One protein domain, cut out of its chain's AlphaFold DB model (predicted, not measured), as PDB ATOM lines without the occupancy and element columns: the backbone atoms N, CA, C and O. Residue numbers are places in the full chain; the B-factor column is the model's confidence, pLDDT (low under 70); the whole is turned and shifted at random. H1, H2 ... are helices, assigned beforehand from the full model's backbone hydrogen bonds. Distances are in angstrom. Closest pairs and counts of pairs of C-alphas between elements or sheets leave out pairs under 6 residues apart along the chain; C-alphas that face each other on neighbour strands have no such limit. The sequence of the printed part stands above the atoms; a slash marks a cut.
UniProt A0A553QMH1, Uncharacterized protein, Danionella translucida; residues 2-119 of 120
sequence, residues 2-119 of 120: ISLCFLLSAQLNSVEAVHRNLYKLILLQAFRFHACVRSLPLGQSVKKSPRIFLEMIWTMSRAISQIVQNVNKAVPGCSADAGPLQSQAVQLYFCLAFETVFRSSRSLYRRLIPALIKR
ATOM      1  N   ILE A   2       4.096 -22.963 -41.371       48.78
ATOM      2  CA  ILE A   2       4.113 -22.358 -42.725       48.78
ATOM      3  C   ILE A   2       4.961 -21.065 -42.825       48.78
ATOM      4  O   ILE A   2       5.673 -20.870 -43.803       48.78
ATOM      5  N   SER A   3       4.975 -20.219 -41.786       69.06
ATOM      6  CA  SER A   3       5.721 -18.945 -41.795       69.06
ATOM      7  C   SER A   3       7.254 -19.101 -41.833       69.06
ATOM      8  O   SER A   3       7.930 -18.283 -42.449       69.06
ATOM      9  N   LEU A   4       7.821 -20.151 -41.226       72.38
ATOM     10  CA  LEU A   4       9.280 -20.316 -41.147       72.38
ATOM     11  C   LEU A   4       9.874 -20.768 -42.485       72.38
ATOM     12  O   LEU A   4      10.890 -20.238 -42.923       72.38
ATOM     13  N   CYS A   5       9.216 -21.729 -43.139       75.00
ATOM     14  CA  CYS A   5       9.647 -22.251 -44.433       75.00
ATOM     15  C   CYS A   5       9.586 -21.168 -45.512       75.00
ATOM     16  O   CYS A   5      10.500 -21.065 -46.324       75.00
ATOM     17  N   PHE A   6       8.555 -20.316 -45.471       81.00
ATOM     18  CA  PHE A   6       8.431 -19.177 -46.376       81.00
ATOM     19  C   PHE A   6       9.616 -18.211 -46.251       81.00
ATOM     20  O   PHE A   6      10.211 -17.853 -47.258       81.00
ATOM     21  N   LEU A   7      10.003 -17.832 -45.027       82.25
ATOM     22  CA  LEU A   7      11.075 -16.853 -44.789       82.25
ATOM     23  C   LEU A   7      12.488 -17.378 -45.088       82.25
ATOM     24  O   LEU A   7      13.404 -16.574 -45.273       82.25
ATOM     25  N   LEU A   8      12.672 -18.701 -45.073       84.56
ATOM     26  CA  LEU A   8      13.970 -19.370 -45.220       84.56
ATOM     27  C   LEU A   8      14.172 -20.024 -46.597       84.56
ATOM     28  O   LEU A   8      15.229 -20.609 -46.837       84.56
ATOM     29  N   SER A   9      13.176 -19.952 -47.483       82.81
ATOM     30  CA  SER A   9      13.252 -20.529 -48.823       82.81
ATOM     31  C   SER A   9      13.987 -19.601 -49.785       82.81
ATOM     32  O   SER A   9      13.521 -18.493 -50.061       82.81
ATOM     33  N   ALA A  10      15.098 -20.087 -50.341       82.25
ATOM     34  CA  ALA A  10      15.832 -19.422 -51.416       82.25
ATOM     35  C   ALA A  10      15.094 -19.474 -52.768       82.25
ATOM     36  O   ALA A  10      15.440 -18.737 -53.682       82.25
ATOM     37  N   GLN A  11      14.060 -20.315 -52.898       82.75
ATOM     38  CA  GLN A  11      13.184 -20.317 -54.074       82.75
ATOM     39  C   GLN A  11      12.243 -19.108 -54.084       82.75
ATOM     40  O   GLN A  11      11.883 -18.614 -55.147       82.75
ATOM     41  N   LEU A  12      11.819 -18.653 -52.901       83.88
ATOM     42  CA  LEU A  12      10.824 -17.587 -52.745       83.88
ATOM     43  C   LEU A  12      11.444 -16.230 -52.398       83.88
ATOM     44  O   LEU A  12      10.767 -15.210 -52.478       83.88
ATOM     45  N   ASN A  13      12.712 -16.207 -51.983       84.38
ATOM     46  CA  ASN A  13      13.385 -15.009 -51.496       84.38
ATOM     47  C   ASN A  13      14.807 -14.923 -52.045       84.38
ATOM     48  O   ASN A  13      15.436 -15.936 -52.341       84.38
ATOM     49  N   SER A  14      15.357 -13.709 -52.075       86.75
ATOM     50  CA  SER A  14      16.783 -13.529 -52.334       86.75
ATOM     51  C   SER A  14      17.633 -14.195 -51.248       86.75
ATOM     52  O   SER A  14      17.237 -14.295 -50.081       86.75
ATOM     53  N   VAL A  15      18.850 -14.597 -51.617       83.62
ATOM     54  CA  VAL A  15      19.826 -15.175 -50.683       83.62
ATOM     55  C   VAL A  15      20.079 -14.230 -49.502       83.62
ATOM     56  O   VAL A  15      20.112 -14.675 -48.356       83.62
ATOM     57  N   GLU A  16      20.186 -12.920 -49.745       87.44
ATOM     58  CA  GLU A  16      20.344 -11.913 -48.687       87.44
ATOM     59  C   GLU A  16      19.163 -11.918 -47.703       87.44
ATOM     60  O   GLU A  16      19.365 -11.932 -46.484       87.44
ATOM     61  N   ALA A  17      17.927 -11.958 -48.211       89.06
ATOM     62  CA  ALA A  17      16.730 -11.985 -47.378       89.06
ATOM     63  C   ALA A  17      16.668 -13.254 -46.516       89.06
ATOM     64  O   ALA A  17      16.377 -13.156 -45.322       89.06
ATOM     65  N   VAL A  18      17.022 -14.419 -47.072       88.94
ATOM     66  CA  VAL A  18      17.113 -15.682 -46.318       88.94
ATOM     67  C   VAL A  18      18.107 -15.558 -45.162       88.94
ATOM     68  O   VAL A  18      17.758 -15.865 -44.020       88.94
ATOM     69  N   HIS A  19      19.317 -15.045 -45.412       89.38
ATOM     70  CA  HIS A  19      20.335 -14.876 -44.369       89.38
ATOM     71  C   HIS A  19      19.907 -13.855 -43.302       89.38
ATOM     72  O   HIS A  19      20.083 -14.093 -42.104       89.38
ATOM     73  N   ARG A  20      19.277 -12.742 -43.701       92.06
ATOM     74  CA  ARG A  20      18.736 -11.737 -42.773       92.06
ATOM     75  C   ARG A  20      17.620 -12.311 -41.897       92.06
ATOM     76  O   ARG A  20      17.610 -12.075 -40.687       92.06
ATOM     77  N   ASN A  21      16.688 -13.057 -42.485       92.62
ATOM     78  CA  ASN A  21      15.583 -13.694 -41.768       92.62
ATOM     79  C   ASN A  21      16.094 -14.767 -40.804       92.62
ATOM     80  O   ASN A  21      15.680 -14.798 -39.643       92.62
ATOM     81  N   LEU A  22      17.046 -15.586 -41.254       92.19
ATOM     82  CA  LEU A  22      17.721 -16.582 -40.431       92.19
ATOM     83  C   LEU A  22      18.403 -15.935 -39.222       92.19
ATOM     84  O   LEU A  22      18.175 -16.362 -38.090       92.19
ATOM     85  N   TYR A  23      19.177 -14.867 -39.429       94.75
ATOM     86  CA  TYR A  23      19.833 -14.159 -38.331       94.75
ATOM     87  C   TYR A  23      18.825 -13.577 -37.329       94.75
ATOM     88  O   TYR A  23      18.983 -13.776 -36.125       94.75
ATOM     89  N   LYS A  24      17.751 -12.922 -37.795       94.88
ATOM     90  CA  LYS A  24      16.689 -12.387 -36.918       94.88
ATOM     91  C   LYS A  24      16.020 -13.480 -36.085       94.88
ATOM     92  O   LYS A  24      15.760 -13.281 -34.900       94.88
ATOM     93  N   LEU A  25      15.761 -14.636 -36.688       94.31
ATOM     94  CA  LEU A  25      15.168 -15.787 -36.015       94.31
ATOM     95  C   LEU A  25      16.102 -16.334 -34.929       94.31
ATOM     96  O   LEU A  25      15.663 -16.574 -33.805       94.31
ATOM     97  N   ILE A  26      17.392 -16.485 -35.231       96.00
ATOM     98  CA  ILE A  26      18.393 -16.938 -34.256       96.00
ATOM     99  C   ILE A  26      18.549 -15.907 -33.127       96.00
ATOM    100  O   ILE A  26      18.608 -16.281 -31.956       96.00
ATOM    101  N   LEU A  27      18.545 -14.612 -33.445       96.94
ATOM    102  CA  LEU A  27      18.598 -13.535 -32.457       96.94
ATOM    103  C   LEU A  27      17.387 -13.561 -31.517       96.94
ATOM    104  O   LEU A  27      17.547 -13.434 -30.303       96.94
ATOM    105  N   LEU A  28      16.188 -13.816 -32.047       96.44
ATOM    106  CA  LEU A  28      14.996 -14.035 -31.231       96.44
ATOM    107  C   LEU A  28      15.173 -15.231 -30.282       96.44
ATOM    108  O   LEU A  28      14.820 -15.130 -29.107       96.44
ATOM    109  N   GLN A  29      15.756 -16.341 -30.747       95.75
ATOM    110  CA  GLN A  29      16.053 -17.485 -29.877       95.75
ATOM    111  C   GLN A  29      17.078 -17.141 -28.792       95.75
ATOM    112  O   GLN A  29      16.907 -17.560 -27.649       95.75
ATOM    113  N   ALA A  30      18.089 -16.325 -29.096       96.81
ATOM    114  CA  ALA A  30      19.047 -15.848 -28.102       96.81
ATOM    115  C   ALA A  30      18.373 -14.986 -27.015       96.81
ATOM    116  O   ALA A  30      18.645 -15.168 -25.825       96.81
ATOM    117  N   PHE A  31      17.434 -14.107 -27.387       97.12
ATOM    118  CA  PHE A  31      16.640 -13.341 -26.418       97.12
ATOM    119  C   PHE A  31      15.726 -14.230 -25.569       97.12
ATOM    120  O   PHE A  31      15.680 -14.069 -24.348       97.12
ATOM    121  N   ARG A  32      15.038 -15.204 -26.180       96.56
ATOM    122  CA  ARG A  32      14.211 -16.180 -25.448       96.56
ATOM    123  C   ARG A  32      15.049 -16.997 -24.472       96.56
ATOM    124  O   ARG A  32      14.665 -17.145 -23.318       96.56
ATOM    125  N   PHE A  33      16.214 -17.462 -24.910       96.19
ATOM    126  CA  PHE A  33      17.172 -18.150 -24.057       96.19
ATOM    127  C   PHE A  33      17.587 -17.276 -22.869       96.19
ATOM    128  O   PHE A  33      17.584 -17.746 -21.733       96.19
ATOM    129  N   HIS A  34      17.892 -15.996 -23.101       95.69
ATOM    130  CA  HIS A  34      18.231 -15.067 -22.025       95.69
ATOM    131  C   HIS A  34      17.097 -14.901 -21.010       95.69
ATOM    132  O   HIS A  34      17.341 -15.007 -19.807       95.69
ATOM    133  N   ALA A  35      15.866 -14.699 -21.485       95.38
ATOM    134  CA  ALA A  35      14.690 -14.615 -20.627       95.38
ATOM    135  C   ALA A  35      14.516 -15.892 -19.790       95.38
ATOM    136  O   ALA A  35      14.412 -15.806 -18.570       95.38
ATOM    137  N   CYS A  36      14.599 -17.076 -20.409       94.19
ATOM    138  CA  CYS A  36      14.503 -18.352 -19.697       94.19
ATOM    139  C   CYS A  36      15.603 -18.516 -18.641       94.19
ATOM    140  O   CYS A  36      15.321 -18.944 -17.528       94.19
ATOM    141  N   VAL A  37      16.845 -18.139 -18.959       93.56
ATOM    142  CA  VAL A  37      17.969 -18.187 -18.014       93.56
ATOM    143  C   VAL A  37      17.738 -17.272 -16.809       93.56
ATOM    144  O   VAL A  37      18.106 -17.636 -15.694       93.56
ATOM    145  N   ARG A  38      17.139 -16.094 -17.012       91.81
ATOM    146  CA  ARG A  38      16.803 -15.169 -15.919       91.81
ATOM    147  C   ARG A  38      15.654 -15.664 -15.048       91.81
ATOM    148  O   ARG A  38      15.632 -15.336 -13.869       91.81
ATOM    149  N   SER A  39      14.744 -16.446 -15.617       92.50
ATOM    150  CA  SER A  39      13.602 -17.030 -14.909       92.50
ATOM    151  C   SER A  39      13.927 -18.343 -14.189       92.50
ATOM    152  O   SER A  39      13.022 -18.977 -13.651       92.50
ATOM    153  N   LEU A  40      15.189 -18.788 -14.190       89.94
ATOM    154  CA  LEU A  40      15.571 -20.018 -13.503       89.94
ATOM    155  C   LEU A  40      15.398 -19.893 -11.980       89.94
ATOM    156  O   LEU A  40      15.711 -18.841 -11.413       89.94
ATOM    157  N   PRO A  41      14.981 -20.976 -11.298       87.38
ATOM    158  CA  PRO A  41      14.897 -20.998  -9.846       87.38
ATOM    159  C   PRO A  41      16.245 -20.698  -9.188       87.38
ATOM    160  O   PRO A  41      17.313 -21.052  -9.706       87.38
ATOM    161  N   LEU A  42      16.190 -20.106  -7.992       72.81
ATOM    162  CA  LEU A  42      17.368 -19.887  -7.158       72.81
ATOM    163  C   LEU A  42      18.143 -21.197  -6.997       72.81
ATOM    164  O   LEU A  42      17.604 -22.229  -6.611       72.81
ATOM    165  N   GLY A  43      19.430 -21.156  -7.325       71.00
ATOM    166  CA  GLY A  43      20.295 -22.326  -7.254       71.00
ATOM    167  C   GLY A  43      20.587 -22.993  -8.598       71.00
ATOM    168  O   GLY A  43      21.612 -23.669  -8.674       71.00
ATOM    169  N   GLN A  44      19.822 -22.729  -9.660       79.94
ATOM    170  CA  GLN A  44      20.192 -23.082 -11.034       79.94
ATOM    171  C   GLN A  44      20.770 -21.858 -11.746       79.94
ATOM    172  O   GLN A  44      20.223 -20.763 -11.690       79.94
ATOM    173  N   SER A  45      21.932 -22.003 -12.382       86.88
ATOM    174  CA  SER A  45      22.517 -20.898 -13.146       86.88
ATOM    175  C   SER A  45      23.501 -21.386 -14.194       86.88
ATOM    176  O   SER A  45      24.130 -22.438 -14.048       86.88
ATOM    177  N   VAL A  46      23.730 -20.534 -15.192       89.12
ATOM    178  CA  VAL A  46      24.780 -20.713 -16.202       89.12
ATOM    179  C   VAL A  46      26.154 -20.922 -15.569       89.12
ATOM    180  O   VAL A  46      26.963 -21.691 -16.081       89.12
ATOM    181  N   LYS A  47      26.431 -20.277 -14.429       87.31
ATOM    182  CA  LYS A  47      27.712 -20.436 -13.731       87.31
ATOM    183  C   LYS A  47      27.892 -21.848 -13.184       87.31
ATOM    184  O   LYS A  47      28.996 -22.379 -13.281       87.31
ATOM    185  N   LYS A  48      26.833 -22.437 -12.622       88.56
ATOM    186  CA  LYS A  48      26.870 -23.769 -12.003       88.56
ATOM    187  C   LYS A  48      26.967 -24.882 -13.044       88.56
ATOM    188  O   LYS A  48      27.788 -25.775 -12.875       88.56
ATOM    189  N   SER A  49      26.220 -24.772 -14.143       90.38
ATOM    190  CA  SER A  49      26.118 -25.853 -15.136       90.38
ATOM    191  C   SER A  49      26.318 -25.375 -16.581       90.38
ATOM    192  O   SER A  49      25.455 -25.618 -17.422       90.38
ATOM    193  N   PRO A  50      27.444 -24.715 -16.923       91.62
ATOM    194  CA  PRO A  50      27.631 -24.064 -18.227       91.62
ATOM    195  C   PRO A  50      27.516 -25.028 -19.415       91.62
ATOM    196  O   PRO A  50      27.019 -24.638 -20.467       91.62
ATOM    197  N   ARG A  51      27.916 -26.295 -19.243       91.25
ATOM    198  CA  ARG A  51      27.837 -27.318 -20.297       91.25
ATOM    199  C   ARG A  51      26.404 -27.576 -20.767       91.25
ATOM    200  O   ARG A  51      26.190 -27.690 -21.963       91.25
ATOM    201  N   ILE A  52      25.431 -27.601 -19.851       92.00
ATOM    202  CA  ILE A  52      24.015 -27.833 -20.192       92.00
ATOM    203  C   ILE A  52      23.499 -26.704 -21.087       92.00
ATOM    204  O   ILE A  52      22.882 -26.944 -22.119       92.00
ATOM    205  N   PHE A  53      23.802 -25.461 -20.719       94.19
ATOM    206  CA  PHE A  53      23.393 -24.286 -21.484       94.19
ATOM    207  C   PHE A  53      24.062 -24.222 -22.853       94.19
ATOM    208  O   PHE A  53      23.412 -23.873 -23.831       94.19
ATOM    209  N   LEU A  54      25.344 -24.575 -22.932       93.69
ATOM    210  CA  LEU A  54      26.064 -24.656 -24.197       93.69
ATOM    211  C   LEU A  54      25.460 -25.730 -25.112       93.69
ATOM    212  O   LEU A  54      25.213 -25.467 -26.286       93.69
ATOM    213  N   GLU A  55      25.132 -26.898 -24.559       94.25
ATOM    214  CA  GLU A  55      24.503 -27.986 -25.306       94.25
ATOM    215  C   GLU A  55      23.107 -27.611 -25.815       94.25
ATOM    216  O   GLU A  55      22.749 -27.952 -26.941       94.25
ATOM    217  N   MET A  56      22.334 -26.839 -25.046       94.81
ATOM    218  CA  MET A  56      21.064 -26.276 -25.520       94.81
ATOM    219  C   MET A  56      21.270 -25.369 -26.739       94.81
ATOM    220  O   MET A  56      20.523 -25.473 -27.710       94.81
ATOM    221  N   ILE A  57      22.295 -24.507 -26.719       95.19
ATOM    222  CA  ILE A  57      22.607 -23.612 -27.844       95.19
ATOM    223  C   ILE A  57      22.979 -24.419 -29.089       95.19
ATOM    224  O   ILE A  57      22.422 -24.186 -30.163       95.19
ATOM    225  N   TRP A  58      23.860 -25.409 -28.950       94.69
ATOM    226  CA  TRP A  58      24.265 -26.250 -30.077       94.69
ATOM    227  C   TRP A  58      23.143 -27.162 -30.574       94.69
ATOM    228  O   TRP A  58      23.023 -27.378 -31.779       94.69
ATOM    229  N   THR A  59      22.262 -27.626 -29.689       95.50
ATOM    230  CA  THR A  59      21.052 -28.365 -30.074       95.50
ATOM    231  C   THR A  59      20.124 -27.496 -30.914       95.50
ATOM    232  O   THR A  59      19.691 -27.929 -31.982       95.50
ATOM    233  N   MET A  60      19.879 -26.249 -30.497       95.00
ATOM    234  CA  MET A  60      19.113 -25.289 -31.299       95.00
ATOM    235  C   MET A  60      19.786 -25.026 -32.652       95.00
ATOM    236  O   MET A  60      19.102 -24.992 -33.673       95.00
ATOM    237  N   SER A  61      21.117 -24.900 -32.684       94.44
ATOM    238  CA  SER A  61      21.866 -24.726 -33.932       94.44
ATOM    239  C   SER A  61      21.684 -25.902 -34.886       94.44
ATOM    240  O   SER A  61      21.361 -25.675 -36.049       94.44
ATOM    241  N   ARG A  62      21.811 -27.144 -34.404       93.06
ATOM    242  CA  ARG A  62      21.591 -28.346 -35.221       93.06
ATOM    243  C   ARG A  62      20.163 -28.417 -35.755       93.06
ATOM    244  O   ARG A  62      19.981 -28.680 -36.941       93.06
ATOM    245  N   ALA A  63      19.167 -28.127 -34.916       91.94
ATOM    246  CA  ALA A  63      17.767 -28.121 -35.327       91.94
ATOM    247  C   ALA A  63      17.496 -27.088 -36.434       91.94
ATOM    248  O   ALA A  63      16.853 -27.403 -37.433       91.94
ATOM    249  N   ILE A  64      18.028 -25.867 -36.306       91.12
ATOM    250  CA  ILE A  64      17.863 -24.830 -37.335       91.12
ATOM    251  C   ILE A  64      18.610 -25.191 -38.620       91.12
ATOM    252  O   ILE A  64      18.047 -25.008 -39.697       91.12
ATOM    253  N   SER A  65      19.822 -25.749 -38.539       90.50
ATOM    254  CA  SER A  65      20.543 -26.227 -39.725       90.50
ATOM    255  C   SER A  65      19.735 -27.273 -40.492       90.50
ATOM    256  O   SER A  65      19.606 -27.164 -41.708       90.50
ATOM    257  N   GLN A  66      19.126 -28.235 -39.791       88.50
ATOM    258  CA  GLN A  66      18.261 -29.243 -40.412       88.50
ATOM    259  C   GLN A  66      17.029 -28.616 -41.071       88.50
ATOM    260  O   GLN A  66      16.664 -28.998 -42.179       88.50
ATOM    261  N   ILE A  67      16.400 -27.624 -40.432       87.75
ATOM    262  CA  ILE A  67      15.265 -26.904 -41.023       87.75
ATOM    263  C   ILE A  67      15.690 -26.185 -42.308       87.75
ATOM    264  O   ILE A  67      15.023 -26.333 -43.327       87.75
ATOM    265  N   VAL A  68      16.798 -25.438 -42.283       87.12
ATOM    266  CA  VAL A  68      17.309 -24.709 -43.457       87.12
ATOM    267  C   VAL A  68      17.629 -25.670 -44.601       87.12
ATOM    268  O   VAL A  68      17.238 -25.405 -45.738       87.12
ATOM    269  N   GLN A  69      18.270 -26.801 -44.300       85.88
ATOM    270  CA  GLN A  69      18.561 -27.846 -45.280       85.88
ATOM    271  C   GLN A  69      17.281 -28.434 -45.872       85.88
ATOM    272  O   GLN A  69      17.155 -28.518 -47.087       85.88
ATOM    273  N   ASN A  70      16.304 -28.794 -45.037       84.81
ATOM    274  CA  ASN A  70      15.047 -29.380 -45.496       84.81
ATOM    275  C   ASN A  70      14.241 -28.411 -46.366       84.81
ATOM    276  O   ASN A  70      13.700 -28.820 -47.390       84.81
ATOM    277  N   VAL A  71      14.192 -27.128 -45.992       85.50
ATOM    278  CA  VAL A  71      13.492 -26.084 -46.756       85.50
ATOM    279  C   VAL A  71      14.131 -25.872 -48.130       85.50
ATOM    280  O   VAL A  71      13.417 -25.637 -49.099       85.50
ATOM    281  N   ASN A  72      15.458 -25.980 -48.229       81.44
ATOM    282  CA  ASN A  72      16.190 -25.692 -49.462       81.44
ATOM    283  C   ASN A  72      16.615 -26.944 -50.249       81.44
ATOM    284  O   ASN A  72      17.238 -26.820 -51.300       81.44
ATOM    285  N   LYS A  73      16.239 -28.148 -49.796       78.19
ATOM    286  CA  LYS A  73      16.617 -29.431 -50.417       78.19
ATOM    287  C   LYS A  73      16.160 -29.567 -51.874       78.19
ATOM    288  O   LYS A  73      16.805 -30.259 -52.650       78.19
ATOM    289  N   ALA A  74      15.041 -28.936 -52.226       67.50
ATOM    290  CA  ALA A  74      14.441 -29.004 -53.558       67.50
ATOM    291  C   ALA A  74      14.830 -27.828 -54.474       67.50
ATOM    292  O   ALA A  74      14.337 -27.755 -55.594       67.50
ATOM    293  N   VAL A  75      15.682 -26.900 -54.014       68.38
ATOM    294  CA  VAL A  75      16.077 -25.722 -54.800       68.38
ATOM    295  C   VAL A  75      17.161 -26.123 -55.813       68.38
ATOM    296  O   VAL A  75      18.263 -26.493 -55.396       68.38
ATOM    297  N   PRO A  76      16.896 -26.045 -57.134       55.75
ATOM    298  CA  PRO A  76      17.884 -26.384 -58.157       55.75
ATOM    299  C   PRO A  76      19.118 -25.476 -58.042       55.75
ATOM    300  O   PRO A  76      18.982 -24.258 -57.949       55.75
ATOM    301  N   GLY A  77      20.322 -26.055 -58.033       56.22
ATOM    302  CA  GLY A  77      21.588 -25.311 -57.920       56.22
ATOM    303  C   GLY A  77      22.173 -25.211 -56.504       56.22
ATOM    304  O   GLY A  77      23.338 -24.851 -56.359       56.22
ATOM    305  N   CYS A  78      21.433 -25.601 -55.459       56.84
ATOM    306  CA  CYS A  78      22.038 -25.941 -54.170       56.84
ATOM    307  C   CYS A  78      22.577 -27.374 -54.250       56.84
ATOM    308  O   CYS A  78      21.814 -28.333 -54.133       56.84
ATOM    309  N   SER A  79      23.880 -27.543 -54.492       52.12
ATOM    310  CA  SER A  79      24.502 -28.871 -54.467       52.12
ATOM    311  C   SER A  79      24.362 -29.506 -53.079       52.12
ATOM    312  O   SER A  79      24.352 -28.814 -52.058       52.12
ATOM    313  N   ALA A  80      24.284 -30.837 -53.020       51.84
ATOM    314  CA  ALA A  80      24.296 -31.575 -51.753       51.84
ATOM    315  C   ALA A  80      25.547 -31.247 -50.900       51.84
ATOM    316  O   ALA A  80      25.478 -31.245 -49.668       51.84
ATOM    317  N   ASP A  81      26.645 -30.853 -51.552       53.84
ATOM    318  CA  ASP A  81      27.904 -30.410 -50.937       53.84
ATOM    319  C   ASP A  81      27.800 -29.062 -50.201       53.84
ATOM    320  O   ASP A  81      28.666 -28.721 -49.394       53.84
ATOM    321  N   ALA A  82      26.724 -28.294 -50.407       60.25
ATOM    322  CA  ALA A  82      26.456 -27.075 -49.647       60.25
ATOM    323  C   ALA A  82      25.946 -27.359 -48.219       60.25
ATOM    324  O   ALA A  82      25.952 -26.459 -47.379       60.25
ATOM    325  N   GLY A  83      25.525 -28.591 -47.902       62.12
ATOM    326  CA  GLY A  83      24.966 -28.957 -46.593       62.12
ATOM    327  C   GLY A  83      25.898 -28.676 -45.395       62.12
ATOM    328  O   GLY A  83      25.464 -28.037 -44.422       62.12
ATOM    329  N   PRO A  84      27.179 -29.094 -45.446       61.62
ATOM    330  CA  PRO A  84      28.178 -28.759 -44.430       61.62
ATOM    331  C   PRO A  84      28.453 -27.253 -44.334       61.62
ATOM    332  O   PRO A  84      28.527 -26.712 -43.229       61.62
ATOM    333  N   LEU A  85      28.534 -26.560 -45.475       61.88
ATOM    334  CA  LEU A  85      28.789 -25.117 -45.537       61.88
ATOM    335  C   LEU A  85      27.631 -24.307 -44.925       61.88
ATOM    336  O   LEU A  85      27.857 -23.397 -44.127       61.88
ATOM    337  N   GLN A  86      26.385 -24.693 -45.208       76.12
ATOM    338  CA  GLN A  86      25.187 -24.098 -44.604       76.12
ATOM    339  C   GLN A  86      25.142 -24.332 -43.091       76.12
ATOM    340  O   GLN A  86      24.815 -23.423 -42.330       76.12
ATOM    341  N   SER A  87      25.532 -25.523 -42.628       80.81
ATOM    342  CA  SER A  87      25.587 -25.825 -41.194       80.81
ATOM    343  C   SER A  87      26.608 -24.950 -40.463       80.81
ATOM    344  O   SER A  87      26.325 -24.454 -39.374       80.81
ATOM    345  N   GLN A  88      27.774 -24.712 -41.070       85.06
ATOM    346  CA  GLN A  88      28.793 -23.814 -40.521       85.06
ATOM    347  C   GLN A  88      28.332 -22.349 -40.509       85.06
ATOM    348  O   GLN A  88      28.595 -21.637 -39.537       85.06
ATOM    349  N   ALA A  89      27.614 -21.904 -41.545       88.25
ATOM    350  CA  ALA A  89      27.027 -20.567 -41.589       88.25
ATOM    351  C   ALA A  89      25.983 -20.372 -40.477       88.25
ATOM    352  O   ALA A  89      26.033 -19.384 -39.743       88.25
ATOM    353  N   VAL A  90      25.090 -21.348 -40.275       91.50
ATOM    354  CA  VAL A  90      24.116 -21.331 -39.171       91.50
ATOM    355  C   VAL A  90      24.834 -21.270 -37.822       91.50
ATOM    356  O   VAL A  90      24.497 -20.425 -36.995       91.50
ATOM    357  N   GLN A  91      25.860 -22.097 -37.598       92.81
ATOM    358  CA  GLN A  91      26.654 -22.053 -36.364       92.81
ATOM    359  C   GLN A  91      27.297 -20.680 -36.131       92.81
ATOM    360  O   GLN A  91      27.277 -20.177 -35.006       92.81
ATOM    361  N   LEU A  92      27.835 -20.043 -37.177       93.00
ATOM    362  CA  LEU A  92      28.378 -18.688 -37.077       93.00
ATOM    363  C   LEU A  92      27.290 -17.681 -36.679       93.00
ATOM    364  O   LEU A  92      27.522 -16.876 -35.777       93.00
ATOM    365  N   TYR A  93      26.096 -17.745 -37.274       94.88
ATOM    366  CA  TYR A  93      24.990 -16.873 -36.873       94.88
ATOM    367  C   TYR A  93      24.559 -17.086 -35.427       94.88
ATOM    368  O   TYR A  93      24.285 -16.108 -34.734       94.88
ATOM    369  N   PHE A  94      24.559 -18.331 -34.949       95.69
ATOM    370  CA  PHE A  94      24.356 -18.628 -33.533       95.69
ATOM    371  C   PHE A  94      25.410 -17.953 -32.661       95.69
ATOM    372  O   PHE A  94      25.047 -17.276 -31.701       95.69
ATOM    373  N   CYS A  95      26.691 -18.056 -33.015       94.75
ATOM    374  CA  CYS A  95      27.760 -17.391 -32.268       94.75
ATOM    375  C   CYS A  95      27.534 -15.872 -32.206       94.75
ATOM    376  O   CYS A  95      27.521 -15.301 -31.119       94.75
ATOM    377  N   LEU A  96      27.276 -15.230 -33.351       94.88
ATOM    378  CA  LEU A  96      27.083 -13.778 -33.452       94.88
ATOM    379  C   LEU A  96      25.842 -13.290 -32.689       94.88
ATOM    380  O   LEU A  96      25.893 -12.289 -31.975       94.88
ATOM    381  N   ALA A  97      24.715 -13.988 -32.828       96.25
ATOM    382  CA  ALA A  97      23.467 -13.631 -32.165       96.25
ATOM    383  C   ALA A  97      23.561 -13.799 -30.641       96.25
ATOM    384  O   ALA A  97      23.202 -12.889 -29.891       96.25
ATOM    385  N   PHE A  98      24.089 -14.933 -30.171       95.88
ATOM    386  CA  PHE A  98      24.247 -15.179 -28.738       95.88
ATOM    387  C   PHE A  98      25.292 -14.260 -28.117       95.88
ATOM    388  O   PHE A  98      25.060 -13.749 -27.025       95.88
ATOM    389  N   GLU A  99      26.398 -13.973 -28.807       94.44
ATOM    390  CA  GLU A  99      27.360 -12.976 -28.339       94.44
ATOM    391  C   GLU A  99      26.701 -11.599 -28.187       94.44
ATOM    392  O   GLU A  99      26.886 -10.942 -27.159       94.44
ATOM    393  N   THR A 100      25.885 -11.190 -29.164       94.75
ATOM    394  CA  THR A 100      25.158  -9.911 -29.133       94.75
ATOM    395  C   THR A 100      24.283  -9.799 -27.884       94.75
ATOM    396  O   THR A 100      24.365  -8.804 -27.167       94.75
ATOM    397  N   VAL A 101      23.512 -10.841 -27.554       95.50
ATOM    398  CA  VAL A 101      22.666 -10.859 -26.346       95.50
ATOM    399  C   VAL A 101      23.502 -10.967 -25.065       95.50
ATOM    400  O   VAL A 101      23.224 -10.300 -24.066       95.50
ATOM    401  N   PHE A 102      24.566 -11.772 -25.071       94.00
ATOM    402  CA  PHE A 102      25.403 -11.997 -23.890       94.00
ATOM    403  C   PHE A 102      26.228 -10.772 -23.500       94.00
ATOM    404  O   PHE A 102      26.528 -10.601 -22.314       94.00
ATOM    405  N   ARG A 103      26.571  -9.892 -24.450       90.81
ATOM    406  CA  ARG A 103      27.270  -8.627 -24.171       90.81
ATOM    407  C   ARG A 103      26.497  -7.732 -23.201       90.81
ATOM    408  O   ARG A 103      27.135  -7.107 -22.358       90.81
ATOM    409  N   SER A 104      25.166  -7.748 -23.229       89.56
ATOM    410  CA  SER A 104      24.321  -6.990 -22.293       89.56
ATOM    411  C   SER A 104      24.267  -7.597 -20.883       89.56
ATOM    412  O   SER A 104      23.745  -6.989 -19.955       89.56
ATOM    413  N   SER A 105      24.784  -8.813 -20.682       89.88
ATOM    414  CA  SER A 105      24.766  -9.532 -19.397       89.88
ATOM    415  C   SER A 105      26.038 -10.366 -19.199       89.88
ATOM    416  O   SER A 105      25.991 -11.534 -18.799       89.88
ATOM    417  N   ARG A 106      27.210  -9.768 -19.474       87.94
ATOM    418  CA  ARG A 106      28.503 -10.487 -19.514       87.94
ATOM    419  C   ARG A 106      28.818 -11.276 -18.245       87.94
ATOM    420  O   ARG A 106      29.404 -12.352 -18.330       87.94
ATOM    421  N   SER A 107      28.462 -10.759 -17.069       89.44
ATOM    422  CA  SER A 107      28.742 -11.419 -15.784       89.44
ATOM    423  C   SER A 107      28.008 -12.757 -15.631       89.44
ATOM    424  O   SER A 107      28.529 -13.670 -14.981       89.44
ATOM    425  N   LEU A 108      26.836 -12.890 -16.255       90.12
ATOM    426  CA  LEU A 108      26.020 -14.100 -16.252       90.12
ATOM    427  C   LEU A 108      26.607 -15.148 -17.209       90.12
ATOM    428  O   LEU A 108      26.739 -16.316 -16.846       90.12
ATOM    429  N   TYR A 109      27.042 -14.712 -18.393       93.25
ATOM    430  CA  TYR A 109      27.475 -15.588 -19.487       93.25
ATOM    431  C   TYR A 109      28.990 -15.755 -19.635       93.25
ATOM    432  O   TYR A 109      29.445 -16.398 -20.581       93.25
ATOM    433  N   ARG A 110      29.795 -15.236 -18.699       89.94
ATOM    434  CA  ARG A 110      31.269 -15.274 -18.756       89.94
ATOM    435  C   ARG A 110      31.845 -16.669 -19.053       89.94
ATOM    436  O   ARG A 110      32.863 -16.761 -19.726       89.94
ATOM    437  N   ARG A 111      31.200 -17.744 -18.575       89.31
ATOM    438  CA  ARG A 111      31.629 -19.138 -18.816       89.31
ATOM    439  C   ARG A 111      31.230 -19.699 -20.190       89.31
ATOM    440  O   ARG A 111      31.811 -20.693 -20.599       89.31
ATOM    441  N   LEU A 112      30.275 -19.083 -20.892       89.69
ATOM    442  CA  LEU A 112      29.805 -19.532 -22.211       89.69
ATOM    443  C   LEU A 112      30.481 -18.796 -23.368       89.69
ATOM    444  O   LEU A 112      30.746 -19.406 -24.398       89.69
ATOM    445  N   ILE A 113      30.784 -17.502 -23.200       87.44
ATOM    446  CA  ILE A 113      31.350 -16.657 -24.267       87.44
ATOM    447  C   ILE A 113      32.608 -17.285 -24.905       87.44
ATOM    448  O   ILE A 113      32.642 -17.398 -26.129       87.44
ATOM    449  N   PRO A 114      33.612 -17.768 -24.140       87.94
ATOM    450  CA  PRO A 114      34.808 -18.356 -24.746       87.94
ATOM    451  C   PRO A 114      34.527 -19.646 -25.525       87.94
ATOM    452  O   PRO A 114      35.200 -19.908 -26.518       87.94
ATOM    453  N   ALA A 115      33.561 -20.452 -25.077       87.00
ATOM    454  CA  ALA A 115      33.197 -21.708 -25.730       87.00
ATOM    455  C   ALA A 115      32.467 -21.451 -27.058       87.00
ATOM    456  O   ALA A 115      32.832 -22.026 -28.081       87.00
ATOM    457  N   LEU A 116      31.536 -20.487 -27.070       86.44
ATOM    458  CA  LEU A 116      30.844 -20.054 -28.285       86.44
ATOM    459  C   LEU A 116      31.810 -19.496 -29.334       86.44
ATOM    460  O   LEU A 116      31.759 -19.918 -30.484       86.44
ATOM    461  N   ILE A 117      32.739 -18.616 -28.942       82.12
ATOM    462  CA  ILE A 117      33.733 -18.046 -29.871       82.12
ATOM    463  C   ILE A 117      34.614 -19.146 -30.476       82.12
ATOM    464  O   ILE A 117      34.917 -19.121 -31.667       82.12
ATOM    465  N   LYS A 118      35.011 -20.133 -29.665       83.00
ATOM    466  CA  LYS A 118      35.839 -21.258 -30.117       83.00
ATOM    467  C   LYS A 118      35.056 -22.314 -30.901       83.00
ATOM    468  O   LYS A 118      35.698 -23.203 -31.452       83.00
ATOM    469  N   ARG A 119      33.718 -22.226 -30.943       77.56
ATOM    470  CA  ARG A 119      32.811 -23.251 -31.488       77.56
ATOM    471  C   ARG A 119      33.094 -24.647 -30.912       77.56
ATOM    472  O   ARG A 119      33.160 -25.626 -31.650       77.56
TER     473      ARG A 119
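What this domain is: This is residues 2 to 119 of the 120 residues of an uncharacterized protein of Danionella translucida (UniProt A0A553QMH1). Three long helices make the body of this model: H2 and H3 run in opposite senses along its length, and H4 crosses slantwise over one side of the two, packing on H3 with its earlier part and on H2 with its later part. The short H1 packs on H2 and H3 near one end of the body, on the side away from H4, pointing nearly end-on at the pair, while at the other end H5 makes a small turn and H6 folds back beside H4. The printed part has 118 residues with six named helices, H1 to H6 in chain order, and no named strand; the class is all helix. It is compact, with a radius of gyration of the C-alphas of 15.5 A, yet elongated, spanning 50 by 26 by 20 A.

Where its parts are: H2, the longest helix, holds residues 15 to 38 and measures 34.9 A from C-alpha 15 at (19.826, -15.175, -50.683) to C-alpha 38 at (16.803, -15.169, -15.919). H3, residues 50 to 72, measures 33.3 A, and H4, residues 82 to 103, measures 31.5 A. H1 is residues 2 to 8, beginning at C-alpha 2 at (4.113, -22.358, -42.725). H5 is residues 106 to 109, and H6 is residues 113 to 118, ending at C-alpha 118 at (35.839, -21.258, -30.117).

How they stand to each other: H4 is the hub, touching three other helices. Its residues 93 to 101 touch residues 23 to 34 of H2 at a steep tilt of 45 degrees, the same way; the closest C-alphas, of Leu 27 and Ala 97, are 4.9 A apart. H3 and H4 form a helical hairpin, at a steep tilt of 43 degrees, with the closest C-alphas, of Ser 65 and Ser 87, 5.3 A apart. With residues 95 to 102, H4 touches H6 at a shallow tilt of 22 degrees, opposite ways; the closest C-alphas, of Cys 95 and Leu 116, are 5.7 A apart. H2 and H3 are near each other. H1 touches residues 17 to 22 of H2 at a steep tilt of 64 degrees, closest at the C-alphas of Leu 8 and Val 18, 5.0 A. H1 also touches residues 68 to 72 of H3, about perpendicular at 89 degrees, closest at the C-alphas of Cys 5 and Val 71, 5.9 A. H5 and H4 are close but not clearly touching, closest at the C-alphas of Phe 102 and Tyr 109, 6.0 A. In H1, H2, H3, H4 and H6 every O i to N i+4 pair is within hydrogen-bond range; H5 is too short for such a pair.

The domain as a whole: The two C-alphas farthest apart, of Leu 42 and Pro 76, are 51.4 A apart. The printed part has no cut. The link from H2 to H3, 11 residues, is long, and residues 39 to 44 in it stand free. Mean pLDDT of the printed part is 85.8; residues 2 to 3 and 74 to 85 are under 70.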